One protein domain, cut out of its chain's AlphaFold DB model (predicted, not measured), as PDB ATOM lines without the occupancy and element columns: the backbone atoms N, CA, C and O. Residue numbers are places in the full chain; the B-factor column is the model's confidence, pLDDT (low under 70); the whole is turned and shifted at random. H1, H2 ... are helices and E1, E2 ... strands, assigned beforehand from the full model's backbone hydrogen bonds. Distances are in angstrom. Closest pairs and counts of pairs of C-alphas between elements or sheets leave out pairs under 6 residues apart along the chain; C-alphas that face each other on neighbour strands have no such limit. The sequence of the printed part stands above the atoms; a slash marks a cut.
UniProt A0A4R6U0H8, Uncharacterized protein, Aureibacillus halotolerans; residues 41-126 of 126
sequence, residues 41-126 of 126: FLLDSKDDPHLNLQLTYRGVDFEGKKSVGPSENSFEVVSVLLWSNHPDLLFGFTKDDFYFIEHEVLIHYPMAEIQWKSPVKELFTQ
ATOM      1  N   PHE A  41     -18.378  51.633  80.700       79.38
ATOM      2  CA  PHE A  41     -17.943  52.885  81.302       79.38
ATOM      3  C   PHE A  41     -18.821  53.190  82.504       79.38
ATOM      4  O   PHE A  41     -20.036  53.252  82.357       79.38
ATOM      5  N   LEU A  42     -18.210  53.405  83.668       81.50
ATOM      6  CA  LEU A  42     -18.899  53.772  84.901       81.50
ATOM      7  C   LEU A  42     -18.508  55.194  85.298       81.50
ATOM      8  O   LEU A  42     -17.354  55.469  85.631       81.50
ATOM      9  N   LEU A  43     -19.483  56.095  85.292       78.31
ATOM     10  CA  LEU A  43     -19.346  57.445  85.808       78.31
ATOM     11  C   LEU A  43     -20.060  57.540  87.155       78.31
ATOM     12  O   LEU A  43     -21.288  57.504  87.241       78.31
ATOM     13  N   ASP A  44     -19.268  57.698  88.209       74.06
ATOM     14  CA  ASP A  44     -19.771  57.852  89.566       74.06
ATOM     15  C   ASP A  44     -19.248  59.138  90.202       74.06
ATOM     16  O   ASP A  44     -18.044  59.408  90.220       74.06
ATOM     17  N   SER A  45     -20.163  59.917  90.769       65.88
ATOM     18  CA  SER A  45     -19.813  61.040  91.633       65.88
ATOM     19  C   SER A  45     -19.651  60.513  93.053       65.88
ATOM     20  O   SER A  45     -20.614  60.436  93.815       65.88
ATOM     21  N   LYS A  46     -18.417  60.117  93.390       60.88
ATOM     22  CA  LYS A  46     -18.061  59.536  94.697       60.88
ATOM     23  C   LYS A  46     -18.380  60.450  95.886       60.88
ATOM     24  O   LYS A  46     -18.602  59.951  96.983       60.88
ATOM     25  N   ASP A  47     -18.426  61.761  95.659       60.78
ATOM     26  CA  ASP A  47     -18.607  62.765  96.712       60.78
ATOM     27  C   ASP A  47     -20.075  63.005  97.099       60.78
ATOM     28  O   ASP A  47     -20.333  63.613  98.136       60.78
ATOM     29  N   ASP A  48     -21.040  62.524  96.302       64.19
ATOM     30  CA  ASP A  48     -22.465  62.690  96.598       64.19
ATOM     31  C   ASP A  48     -23.212  61.339  96.557       64.19
ATOM     32  O   ASP A  48     -23.428  60.754  95.485       64.19
ATOM     33  N   PRO A  49     -23.629  60.811  97.724       60.59
ATOM     34  CA  PRO A  49     -24.395  59.572  97.801       60.59
ATOM     35  C   PRO A  49     -25.810  59.688  97.218       60.59
ATOM     36  O   PRO A  49     -26.428  58.660  96.942       60.59
ATOM     37  N   HIS A  50     -26.333  60.903  97.027       59.22
ATOM     38  CA  HIS A  50     -27.645  61.149  96.431       59.22
ATOM     39  C   HIS A  50     -27.598  61.280  94.906       59.22
ATOM     40  O   HIS A  50     -28.660  61.272  94.277       59.22
ATOM     41  N   LEU A  51     -26.407  61.395  94.305       67.12
ATOM     42  CA  LEU A  51     -26.284  61.418  92.851       67.12
ATOM     43  C   LEU A  51     -26.498  60.028  92.249       67.12
ATOM     44  O   LEU A  51     -26.104  59.006  92.815       67.12
ATOM     45  N   ASN A  52     -27.095  60.002  91.059       78.50
ATOM     46  CA  ASN A  52     -27.269  58.774  90.297       78.50
ATOM     47  C   ASN A  52     -25.923  58.327  89.703       78.50
ATOM     48  O   ASN A  52     -25.178  59.134  89.147       78.50
ATOM     49  N   LEU A  53     -25.646  57.031  89.798       86.12
ATOM     50  CA  LEU A  53     -24.623  56.324  89.040       86.12
ATOM     51  C   LEU A  53     -25.019  56.334  87.559       86.12
ATOM     52  O   LEU A  53     -26.178  56.073  87.241       86.12
ATOM     53  N   GLN A  54     -24.089  56.616  86.657       87.88
ATOM     54  CA  GLN A  54     -24.323  56.485  85.218       87.88
ATOM     55  C   GLN A  54     -23.357  55.456  84.662       87.88
ATOM     56  O   GLN A  54     -22.171  55.493  84.981       87.88
ATOM     57  N   LEU A  55     -23.851  54.540  83.837       88.88
ATOM     58  CA  LEU A  55     -22.988  53.583  83.165       88.88
ATOM     59  C   LEU A  55     -23.432  53.310  81.740       88.88
ATOM     60  O   LEU A  55     -24.614  53.391  81.424       88.88
ATOM     61  N   THR A  56     -22.480  52.958  80.893       86.62
ATOM     62  CA  THR A  56     -22.730  52.554  79.511       86.62
ATOM     63  C   THR A  56     -22.162  51.159  79.317       86.62
ATOM     64  O   THR A  56     -21.047  50.892  79.754       86.62
ATOM     65  N   TYR A  57     -22.911  50.276  78.659       86.50
ATOM     66  CA  TYR A  57     -22.438  48.952  78.258       86.50
ATOM     67  C   TYR A  57     -22.974  48.599  76.873       86.50
ATOM     68  O   TYR A  57     -24.160  48.782  76.596       86.50
ATOM     69  N   ARG A  58     -22.094  48.134  75.975       82.31
ATOM     70  CA  ARG A  58     -22.424  47.796  74.572       82.31
ATOM     71  C   ARG A  58     -23.226  48.890  73.840       82.31
ATOM     72  O   ARG A  58     -24.047  48.603  72.972       82.31
ATOM     73  N   GLY A  59     -22.964  50.157  74.172       75.69
ATOM     74  CA  GLY A  59     -23.633  51.320  73.574       75.69
ATOM     75  C   GLY A  59     -25.032  51.622  74.120       75.69
ATOM     76  O   GLY A  59     -25.722  52.461  73.543       75.69
ATOM     77  N   VAL A  60     -25.449  50.963  75.205       84.25
ATOM     78  CA  VAL A  60     -26.683  51.265  75.939       84.25
ATOM     79  C   VAL A  60     -26.339  51.970  77.239       84.25
ATOM     80  O   VAL A  60     -25.484  51.503  77.992       84.25
ATOM     81  N   ASP A  61     -27.035  53.072  77.503       87.25
ATOM     82  CA  ASP A  61     -26.902  53.823  78.745       87.25
ATOM     83  C   ASP A  61     -27.850  53.289  79.825       87.25
ATOM     84  O   ASP A  61     -29.022  52.955  79.588       87.25
ATOM     85  N   PHE A  62     -27.323  53.262  81.039       90.62
ATOM     86  CA  PHE A  62     -27.979  52.833  82.255       90.62
ATOM     87  C   PHE A  62     -27.762  53.870  83.353       90.62
ATOM     88  O   PHE A  62     -26.732  54.542  83.438       90.62
ATOM     89  N   GLU A  63     -28.746  53.961  84.232       90.56
ATOM     90  CA  GLU A  63     -28.695  54.774  85.433       90.56
ATOM     91  C   GLU A  63     -28.877  53.888  86.660       90.56
ATOM     92  O   GLU A  63     -29.623  52.907  86.642       90.56
ATOM     93  N   GLY A  64     -28.190  54.253  87.736       90.56
ATOM     94  CA  GLY A  64     -28.249  53.593  89.024       90.56
ATOM     95  C   GLY A  64     -28.591  54.572  90.129       90.56
ATOM     96  O   GLY A  64     -27.926  55.590  90.300       90.56
ATOM     97  N   LYS A  65     -29.602  54.264  90.934       89.81
ATOM     98  CA  LYS A  65     -29.892  55.018  92.153       89.81
ATOM     99  C   LYS A  65     -29.262  54.316  93.345       89.81
ATOM    100  O   LYS A  65     -29.634  53.186  93.656       89.81
ATOM    101  N   LYS A  66     -28.351  55.015  94.019       90.50
ATOM    102  CA  LYS A  66     -27.704  54.557  95.252       90.50
ATOM    103  C   LYS A  66     -28.640  54.794  96.438       90.50
ATOM    104  O   LYS A  66     -29.252  55.858  96.548       90.50
ATOM    105  N   SER A  67     -28.752  53.811  97.325       87.94
ATOM    106  CA  SER A  67     -29.419  53.967  98.619       87.94
ATOM    107  C   SER A  67     -28.402  53.753  99.727       87.94
ATOM    108  O   SER A  67     -27.717  52.732  99.765       87.94
ATOM    109  N   VAL A  68     -28.308  54.727 100.627       87.44
ATOM    110  CA  VAL A  68     -27.391  54.682 101.764       87.44
ATOM    111  C   VAL A  68     -28.118  54.172 102.998       87.44
ATOM    112  O   VAL A  68     -29.237  54.596 103.287       87.44
ATOM    113  N   GLY A  69     -27.469  53.267 103.722       84.19
ATOM    114  CA  GLY A  69     -27.960  52.698 104.968       84.19
ATOM    115  C   GLY A  69     -26.892  52.716 106.063       84.19
ATOM    116  O   GLY A  69     -25.715  52.947 105.781       84.19
ATOM    117  N   PRO A  70     -27.291  52.507 107.327       83.25
ATOM    118  CA  PRO A  70     -26.348  52.357 108.425       83.25
ATOM    119  C   PRO A  70     -25.601  51.016 108.311       83.25
ATOM    120  O   PRO A  70     -26.228  49.962 108.242       83.25
ATOM    121  N   SER A  71     -24.272  51.075 108.314       77.81
ATOM    122  CA  SER A  71     -23.346  49.949 108.500       77.81
ATOM    123  C   SER A  71     -22.774  49.990 109.928       77.81
ATOM    124  O   SER A  71     -23.048  50.929 110.680       77.81
ATOM    125  N   GLU A  72     -21.987  48.987 110.335       73.19
ATOM    126  CA  GLU A  72     -21.488  48.862 111.718       73.19
ATOM    127  C   GLU A  72     -20.713  50.100 112.194       73.19
ATOM    128  O   GLU A  72     -20.843  50.501 113.350       73.19
ATOM    129  N   ASN A  73     -19.952  50.735 111.296       73.44
ATOM    130  CA  ASN A  73     -19.078  51.864 111.627       73.44
ATOM    131  C   ASN A  73     -19.310  53.121 110.768       73.44
ATOM    132  O   ASN A  73     -18.683  54.149 111.031       73.44
ATOM    133  N   SER A  74     -20.155  53.069 109.731       81.12
ATOM    134  CA  SER A  74     -20.358  54.201 108.816       81.12
ATOM    135  C   SER A  74     -21.677  54.115 108.030       81.12
ATOM    136  O   SER A  74     -22.400  53.128 108.128       81.12
ATOM    137  N   PHE A  75     -22.029  55.167 107.286       80.81
ATOM    138  CA  PHE A  75     -23.144  55.136 106.335       80.81
ATOM    139  C   PHE A  75     -22.612  54.728 104.960       80.81
ATOM    140  O   PHE A  75     -21.823  55.461 104.365       80.81
ATOM    141  N   GLU A  76     -23.050  53.576 104.459       85.56
ATOM    142  CA  GLU A  76     -22.539  52.969 103.222       85.56
ATOM    143  C   GLU A  76     -23.670  52.744 102.220       85.56
ATOM    144  O   GLU A  76     -24.852  52.718 102.575       85.56
ATOM    145  N   VAL A  77     -23.317  52.596 100.942       86.88
ATOM    146  CA  VAL A  77     -24.283  52.229  99.902       86.88
ATOM    147  C   VAL A  77     -24.664  50.765 100.100       86.88
ATOM    148  O   VAL A  77     -23.850  49.875  99.879       86.88
ATOM    149  N   VAL A  78     -25.907  50.531 100.523       89.69
ATOM    150  CA  VAL A  78     -26.437  49.190 100.825       89.69
ATOM    151  C   VAL A  78     -27.239  48.605  99.668       89.69
ATOM    152  O   VAL A  78     -27.440  47.397  99.606       89.69
ATOM    153  N   SER A  79     -27.704  49.440  98.736       90.62
ATOM    154  CA  SER A  79     -28.353  48.962  97.518       90.62
ATOM    155  C   SER A  79     -28.192  49.921  96.347       90.62
ATOM    156  O   SER A  79     -28.092  51.143  96.515       90.62
ATOM    157  N   VAL A  80     -28.190  49.350  95.143       91.81
ATOM    158  CA  VAL A  80     -28.152  50.082  93.876       91.81
ATOM    159  C   VAL A  80     -29.299  49.595  92.996       91.81
ATOM    160  O   VAL A  80     -29.342  48.433  92.601       91.81
ATOM    161  N   LEU A  81     -30.234  50.490  92.677       93.25
ATOM    162  CA  LEU A  81     -31.315  50.215  91.729       93.25
ATOM    163  C   LEU A  81     -30.881  50.636  90.324       93.25
ATOM    164  O   LEU A  81     -30.749  51.833  90.094       93.25
ATOM    165  N   LEU A  82     -30.720  49.696  89.394       93.62
ATOM    166  CA  LEU A  82     -30.314  49.936  88.007       93.62
ATOM    167  C   LEU A  82     -31.507  49.923  87.037       93.62
ATOM    168  O   LEU A  82     -32.451  49.133  87.175       93.62
ATOM    169  N   TRP A  83     -31.464  50.780  86.019       92.44
ATOM    170  CA  TRP A  83     -32.397  50.765  84.890       92.44
ATOM    171  C   TRP A  83     -31.753  51.307  83.612       92.44
ATOM    172  O   TRP A  83     -30.812  52.089  83.663       92.44
ATOM    173  N   SER A  84     -32.292  50.915  82.456       90.19
ATOM    174  CA  SER A  84     -31.960  51.551  81.177       90.19
ATOM    175  C   SER A  84     -33.003  52.613  80.832       90.19
ATOM    176  O   SER A  84     -34.204  52.379  80.993       90.19
ATOM    177  N   ASN A  85     -32.559  53.762  80.323       85.25
ATOM    178  CA  ASN A  85     -33.456  54.787  79.773       85.25
ATOM    179  C   ASN A  85     -34.023  54.403  78.395       85.25
ATOM    180  O   ASN A  85     -35.011  54.988  77.951       85.25
ATOM    181  N   HIS A  86     -33.413  53.411  77.742       84.94
ATOM    182  CA  HIS A  86     -33.743  52.950  76.396       84.94
ATOM    183  C   HIS A  86     -33.916  51.424  76.388       84.94
ATOM    184  O   HIS A  86     -33.071  50.703  75.851       84.94
ATOM    185  N   PRO A  87     -34.991  50.895  77.008       84.81
ATOM    186  CA  PRO A  87     -35.213  49.453  77.100       84.81
ATOM    187  C   PRO A  87     -35.362  48.770  75.731       84.81
ATOM    188  O   PRO A  87     -35.133  47.571  75.615       84.81
ATOM    189  N   ASP A  88     -35.712  49.520  74.686       84.69
ATOM    190  CA  ASP A  88     -35.753  49.074  73.293       84.69
ATOM    191  C   ASP A  88     -34.375  48.663  72.746       84.69
ATOM    192  O   ASP A  88     -34.289  47.770  71.902       84.69
ATOM    193  N   LEU A  89     -33.295  49.250  73.268       84.50
ATOM    194  CA  LEU A  89     -31.920  48.928  72.880       84.50
ATOM    195  C   LEU A  89     -31.359  47.695  73.604       84.50
ATOM    196  O   LEU A  89     -30.270  47.237  73.266       84.50
ATOM    197  N   LEU A  90     -32.105  47.118  74.553       85.94
ATOM    198  CA  LEU A  90     -31.731  45.874  75.238       85.94
ATOM    199  C   LEU A  90     -31.948  44.628  74.365       85.94
ATOM    200  O   LEU A  90     -31.651  43.510  74.788       85.94
ATOM    201  N   PHE A  91     -32.481  44.779  73.151       83.06
ATOM    202  CA  PHE A  91     -32.654  43.661  72.234       83.06
ATOM    203  C   PHE A  91     -31.303  42.999  71.915       83.06
ATOM    204  O   PHE A  91     -30.390  43.634  71.393       83.06
ATOM    205  N   GLY A  92     -31.189  41.702  72.212       83.94
ATOM    206  CA  GLY A  92     -29.947  40.941  72.050       83.94
ATOM    207  C   GLY A  92     -29.035  40.924  73.280       83.94
ATOM    208  O   GLY A  92     -27.982  40.291  73.217       83.94
ATOM    209  N   PHE A  93     -29.431  41.563  74.387       87.94
ATOM    210  CA  PHE A  93     -28.805  41.350  75.693       87.94
ATOM    211  C   PHE A  93     -29.252  40.008  76.280       87.94
ATOM    212  O   PHE A  93     -30.403  39.583  76.144       87.94
ATOM    213  N   THR A  94     -28.323  39.349  76.951       89.06
ATOM    214  CA  THR A  94     -28.488  38.077  77.649       89.06
ATOM    215  C   THR A  94     -28.430  38.291  79.160       89.06
ATOM    216  O   THR A  94     -28.072  39.367  79.635       89.06
ATOM    217  N   LYS A  95     -28.770  37.261  79.949       90.31
ATOM    218  CA  LYS A  95     -28.599  37.319  81.412       90.31
ATOM    219  C   LYS A  95     -27.139  37.563  81.803       90.31
ATOM    220  O   LYS A  95     -26.895  38.314  82.740       90.31
ATOM    221  N   ASP A  96     -26.197  36.998  81.052       90.00
ATOM    222  CA  ASP A  96     -24.763  37.152  81.304       90.00
ATOM    223  C   ASP A  96     -24.297  38.603  81.120       90.00
ATOM    224  O   ASP A  96     -23.492  39.081  81.915       90.00
ATOM    225  N   ASP A  97     -24.862  39.337  80.153       90.25
ATOM    226  CA  ASP A  97     -24.597  40.774  79.990       90.25
ATOM    227  C   ASP A  97     -25.013  41.564  81.249       90.25
ATOM    228  O   ASP A  97     -24.294  42.449  81.708       90.25
ATOM    229  N   PHE A  98     -26.164  41.233  81.848       92.62
ATOM    230  CA  PHE A  98     -26.618  41.894  83.075       92.62
ATOM    231  C   PHE A  98     -25.802  41.469  84.299       92.62
ATOM    232  O   PHE A  98     -25.483  42.327  85.118       92.62
ATOM    233  N   TYR A  99     -25.403  40.197  84.401       92.56
ATOM    234  CA  TYR A  99     -24.491  39.739  85.454       92.56
ATOM    235  C   TYR A  99     -23.125  40.419  85.370       92.56
ATOM    236  O   TYR A  99     -22.545  40.751  86.400       92.56
ATOM    237  N   PHE A 100     -22.623  40.666  84.160       91.81
ATOM    238  CA  PHE A 100     -21.402  41.436  83.961       91.81
ATOM    239  C   PHE A 100     -21.554  42.864  84.504       91.81
ATOM    240  O   PHE A 100     -20.717  43.314  85.283       91.81
ATOM    241  N   ILE A 101     -22.655  43.551  84.174       91.56
ATOM    242  CA  ILE A 101     -22.928  44.899  84.698       91.56
ATOM    243  C   ILE A 101     -23.037  44.885  86.230       91.56
ATOM    244  O   ILE A 101     -22.466  45.751  86.891       91.56
ATOM    245  N   GLU A 102     -23.748  43.915  86.812       92.88
ATOM    246  CA  GLU A 102     -23.837  43.760  88.269       92.88
ATOM    247  C   GLU A 102     -22.457  43.573  88.900       92.88
ATOM    248  O   GLU A 102     -22.142  44.226  89.894       92.88
ATOM    249  N   HIS A 103     -21.627  42.712  88.308       92.31
ATOM    250  CA  HIS A 103     -20.282  42.441  88.792       92.31
ATOM    251  C   HIS A 103     -19.425  43.706  88.802       92.31
ATOM    252  O   HIS A 103     -18.823  44.025  89.826       92.31
ATOM    253  N   GLU A 104     -19.433  44.465  87.708       90.69
ATOM    254  CA  GLU A 104     -18.706  45.728  87.621       90.69
ATOM    255  C   GLU A 104     -19.183  46.734  88.677       90.69
ATOM    256  O   GLU A 104     -18.370  47.364  89.348       90.69
ATOM    257  N   VAL A 105     -20.494  46.852  88.922       90.81
ATOM    258  CA  VAL A 105     -21.006  47.739  89.983       90.81
ATOM    259  C   VAL A 105     -20.569  47.265  91.375       90.81
ATOM    260  O   VAL A 105     -20.200  48.090  92.214       90.81
ATOM    261  N   LEU A 106     -20.551  45.954  91.624       91.94
ATOM    262  CA  LEU A 106     -20.120  45.369  92.897       91.94
ATOM    263  C   LEU A 106     -18.620  45.548  93.168       91.94
ATOM    264  O   LEU A 106     -18.231  45.630  94.330       91.94
ATOM    265  N   ILE A 107     -17.773  45.687  92.145       90.38
ATOM    266  CA  ILE A 107     -16.357  46.056  92.342       90.38
ATOM    267  C   ILE A 107     -16.248  47.417  93.050       90.38
ATOM    268  O   ILE A 107     -15.380  47.615  93.902       90.38
ATOM    269  N   HIS A 108     -17.148  48.350  92.732       87.06
ATOM    270  CA  HIS A 108     -17.198  49.676  93.350       87.06
ATOM    271  C   HIS A 108     -17.984  49.695  94.668       87.06
ATOM    272  O   HIS A 108     -17.645  50.458  95.574       87.06
ATOM    273  N   TYR A 109     -19.012  48.854  94.774       89.06
ATOM    274  CA  TYR A 109     -19.943  48.799  95.897       89.06
ATOM    275  C   TYR A 109     -20.122  47.356  96.398       89.06
ATOM    276  O   TYR A 109     -21.188  46.769  96.222       89.06
ATOM    277  N   PRO A 110     -19.102  46.767  97.049       88.94
ATOM    278  CA  PRO A 110     -19.040  45.322  97.312       88.94
ATOM    279  C   PRO A 110     -20.101  44.798  98.282       88.94
ATOM    280  O   PRO A 110     -20.378  43.603  98.292       88.94
ATOM    281  N   MET A 111     -20.683  45.675  99.100       87.56
ATOM    282  CA  MET A 111     -21.720  45.327 100.078       87.56
ATOM    283  C   MET A 111     -23.132  45.680  99.596       87.56
ATOM    284  O   MET A 111     -24.094  45.476 100.335       87.56
ATOM    285  N   ALA A 112     -23.272  46.240  98.390       90.69
ATOM    286  CA  ALA A 112     -24.560  46.690  97.894       90.69
ATOM    287  C   ALA A 112     -25.359  45.543  97.270       90.69
ATOM    288  O   ALA A 112     -24.851  44.768  96.466       90.69
ATOM    289  N   GLU A 113     -26.652  45.480  97.574       92.56
ATOM    290  CA  GLU A 113     -27.588  44.647  96.826       92.56
ATOM    291  C   GLU A 113     -27.942  45.334  95.498       92.56
ATOM    292  O   GLU A 113     -28.440  46.467  95.488       92.56
ATOM    293  N   ILE A 114     -27.697  44.660  94.373       93.81
ATOM    294  CA  ILE A 114     -28.076  45.174  93.055       93.81
ATOM    295  C   ILE A 114     -29.509  44.758  92.739       93.81
ATOM    296  O   ILE A 114     -29.873  43.587  92.817       93.81
ATOM    297  N   GLN A 115     -30.336  45.732  92.371       94.31
ATOM    298  CA  GLN A 115     -31.718  45.506  91.975       94.31
ATOM    299  C   GLN A 115     -31.957  46.098  90.595       94.31
ATOM    300  O   GLN A 115     -31.596  47.240  90.328       94.31
ATOM    301  N   TRP A 116     -32.644  45.360  89.730       94.50
ATOM    302  CA  TRP A 116     -33.062  45.872  88.431       94.50
ATOM    303  C   TRP A 116     -34.497  46.384  88.466       94.50
ATOM    304  O   TRP A 116     -35.381  45.804  89.103       94.50
ATOM    305  N   LYS A 117     -34.755  47.462  87.727       92.81
ATOM    306  CA  LYS A 117     -36.113  47.891  87.377       92.81
ATOM    307  C   LYS A 117     -36.638  47.082  86.177       92.81
ATOM    308  O   LYS A 117     -35.872  46.473  85.432       92.81
ATOM    309  N   SER A 118     -37.959  47.063  85.982       88.31
ATOM    310  CA  SER A 118     -38.571  46.536  84.746       88.31
ATOM    311  C   SER A 118     -38.058  47.323  83.522       88.31
ATOM    312  O   SER A 118     -37.839  48.535  83.647       88.31
ATOM    313  N   PRO A 119     -37.831  46.665  82.366       88.19
ATOM    314  CA  PRO A 119     -38.151  45.258  82.070       88.19
ATOM    315  C   PRO A 119     -37.079  44.244  82.494       88.19
ATOM    316  O   PRO A 119     -37.366  43.057  82.580       88.19
ATOM    317  N   VAL A 120     -35.860  44.680  82.820       89.31
ATOM    318  CA  VAL A 120     -34.727  43.777  83.109       89.31
ATOM    319  C   VAL A 120     -35.012  42.854  84.297       89.31
ATOM    320  O   VAL A 120     -34.717  41.664  84.243       89.31
ATOM    321  N   LYS A 121     -35.679  43.368  85.340       90.75
ATOM    322  CA  LYS A 121     -36.108  42.575  86.506       90.75
ATOM    323  C   LYS A 121     -36.865  41.295  86.135       90.75
ATOM    324  O   LYS A 121     -36.760  40.281  86.826       90.75
ATOM    325  N   GLU A 122     -37.651  41.346  85.065       88.56
ATOM    326  CA  GLU A 122     -38.505  40.237  84.643       88.56
ATOM    327  C   GLU A 122     -37.671  39.052  84.144       88.56
ATOM    328  O   GLU A 122     -38.088  37.911  84.314       88.56
ATOM    329  N   LEU A 123     -36.449  39.292  83.655       85.31
ATOM    330  CA  LEU A 123     -35.512  38.236  83.264       85.31
ATOM    331  C   LEU A 123     -35.046  37.399  84.463       85.31
ATOM    332  O   LEU A 123     -34.809  36.199  84.321       85.31
ATOM    333  N   PHE A 124     -34.929  38.010  85.642       82.62
ATOM    334  CA  PHE A 124     -34.476  37.353  86.874       82.62
ATOM    335  C   PHE A 124     -35.609  36.736  87.697       82.62
ATOM    336  O   PHE A 124     -35.347  35.974  88.620       82.62
ATOM    337  N   THR A 125     -36.862  37.069  87.377       75.56
ATOM    338  CA  THR A 125     -38.048  36.565  88.093       75.56
ATOM    339  C   THR A 125     -38.655  35.320  87.418       75.56
ATOM    340  O   THR A 125     -39.583  34.731  87.966       75.56
ATOM    341  N   GLN A 126     -38.153  34.928  86.237       53.00
ATOM    342  CA  GLN A 126     -38.565  33.714  85.515       53.00
ATOM    343  C   GLN A 126     -37.980  32.429  86.092       53.00
ATOM    344  O   GLN A 126     -36.769  32.428  86.410       53.00
TER     345      GLN A 126
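This is residues 41 to 126 of the 126 residues of an uncharacterized protein of Aureibacillus halotolerans (UniProt A0A4R6U0H8). A strongly twisted sheet of five strands curls round one long helix, H2, and the long hairpin of E3 and E4 runs along the longest axis, while the short helices H1 and H3 only graze the sheet. The 86 printed residues hold E1, E2, E3, E4, H1, H2, E5 and H3 in chain order; the mixed sheet has the order E1, E2, E3, E4, E5. The class is mixed, helices and strands; the whole is compact, with a radius of gyration of the C-alphas of 13.0 A, yet elongated, spanning 42 by 26 by 19 A.

E1 (41 to 43), E2 (53 to 57), E3 (60 to 70) and E4 (75 to 84) form a meander, each strand the antiparallel neighbour of the one before. N 43 and O 54 are 2.8 A apart, N 55 and O 62 2.9 A, N 65 and O 81 2.8 A. Edge strand E5 (113 to 116) is parallel to E4, with N 82 and O 115 2.8 A apart. H1 (87 to 90) and H2 (95 to 108) lie between E4 and E5 in a strand-helix-strand unit, two parallel strands joined through helices, with a right-handed crossover. H2 is on one face, making two layers, helix and sheet; its closest C-alphas to E5 are Glu 102 and Ile 114, 6.5 A. H3 (120 to 125) is close to H2 but not clearly touching, Lys 95 and Leu 123 having the closest C-alphas, 7.2 A, about perpendicular at 75 degrees. O i to N i+4 pairs are within hydrogen-bond range in 9 of 10 for H2 and 1 of 2 for H3; H1 is too short for one.

E1 begins at C-alpha 41 (-17.943, 52.885, 81.302). E3 is 32.5 A long, E4 26.9 A, H2 20.6 A, E2 13.2 A and E5 10.1 A. H3 ends at C-alpha 125 (-38.048, 36.565, 88.093).

The C-alphas farthest apart, Asn 73 and Gly 92, are 42.5 A apart. The printed part has no cut and no long link. Residues 45 to 51 and 126 have pLDDT under 70.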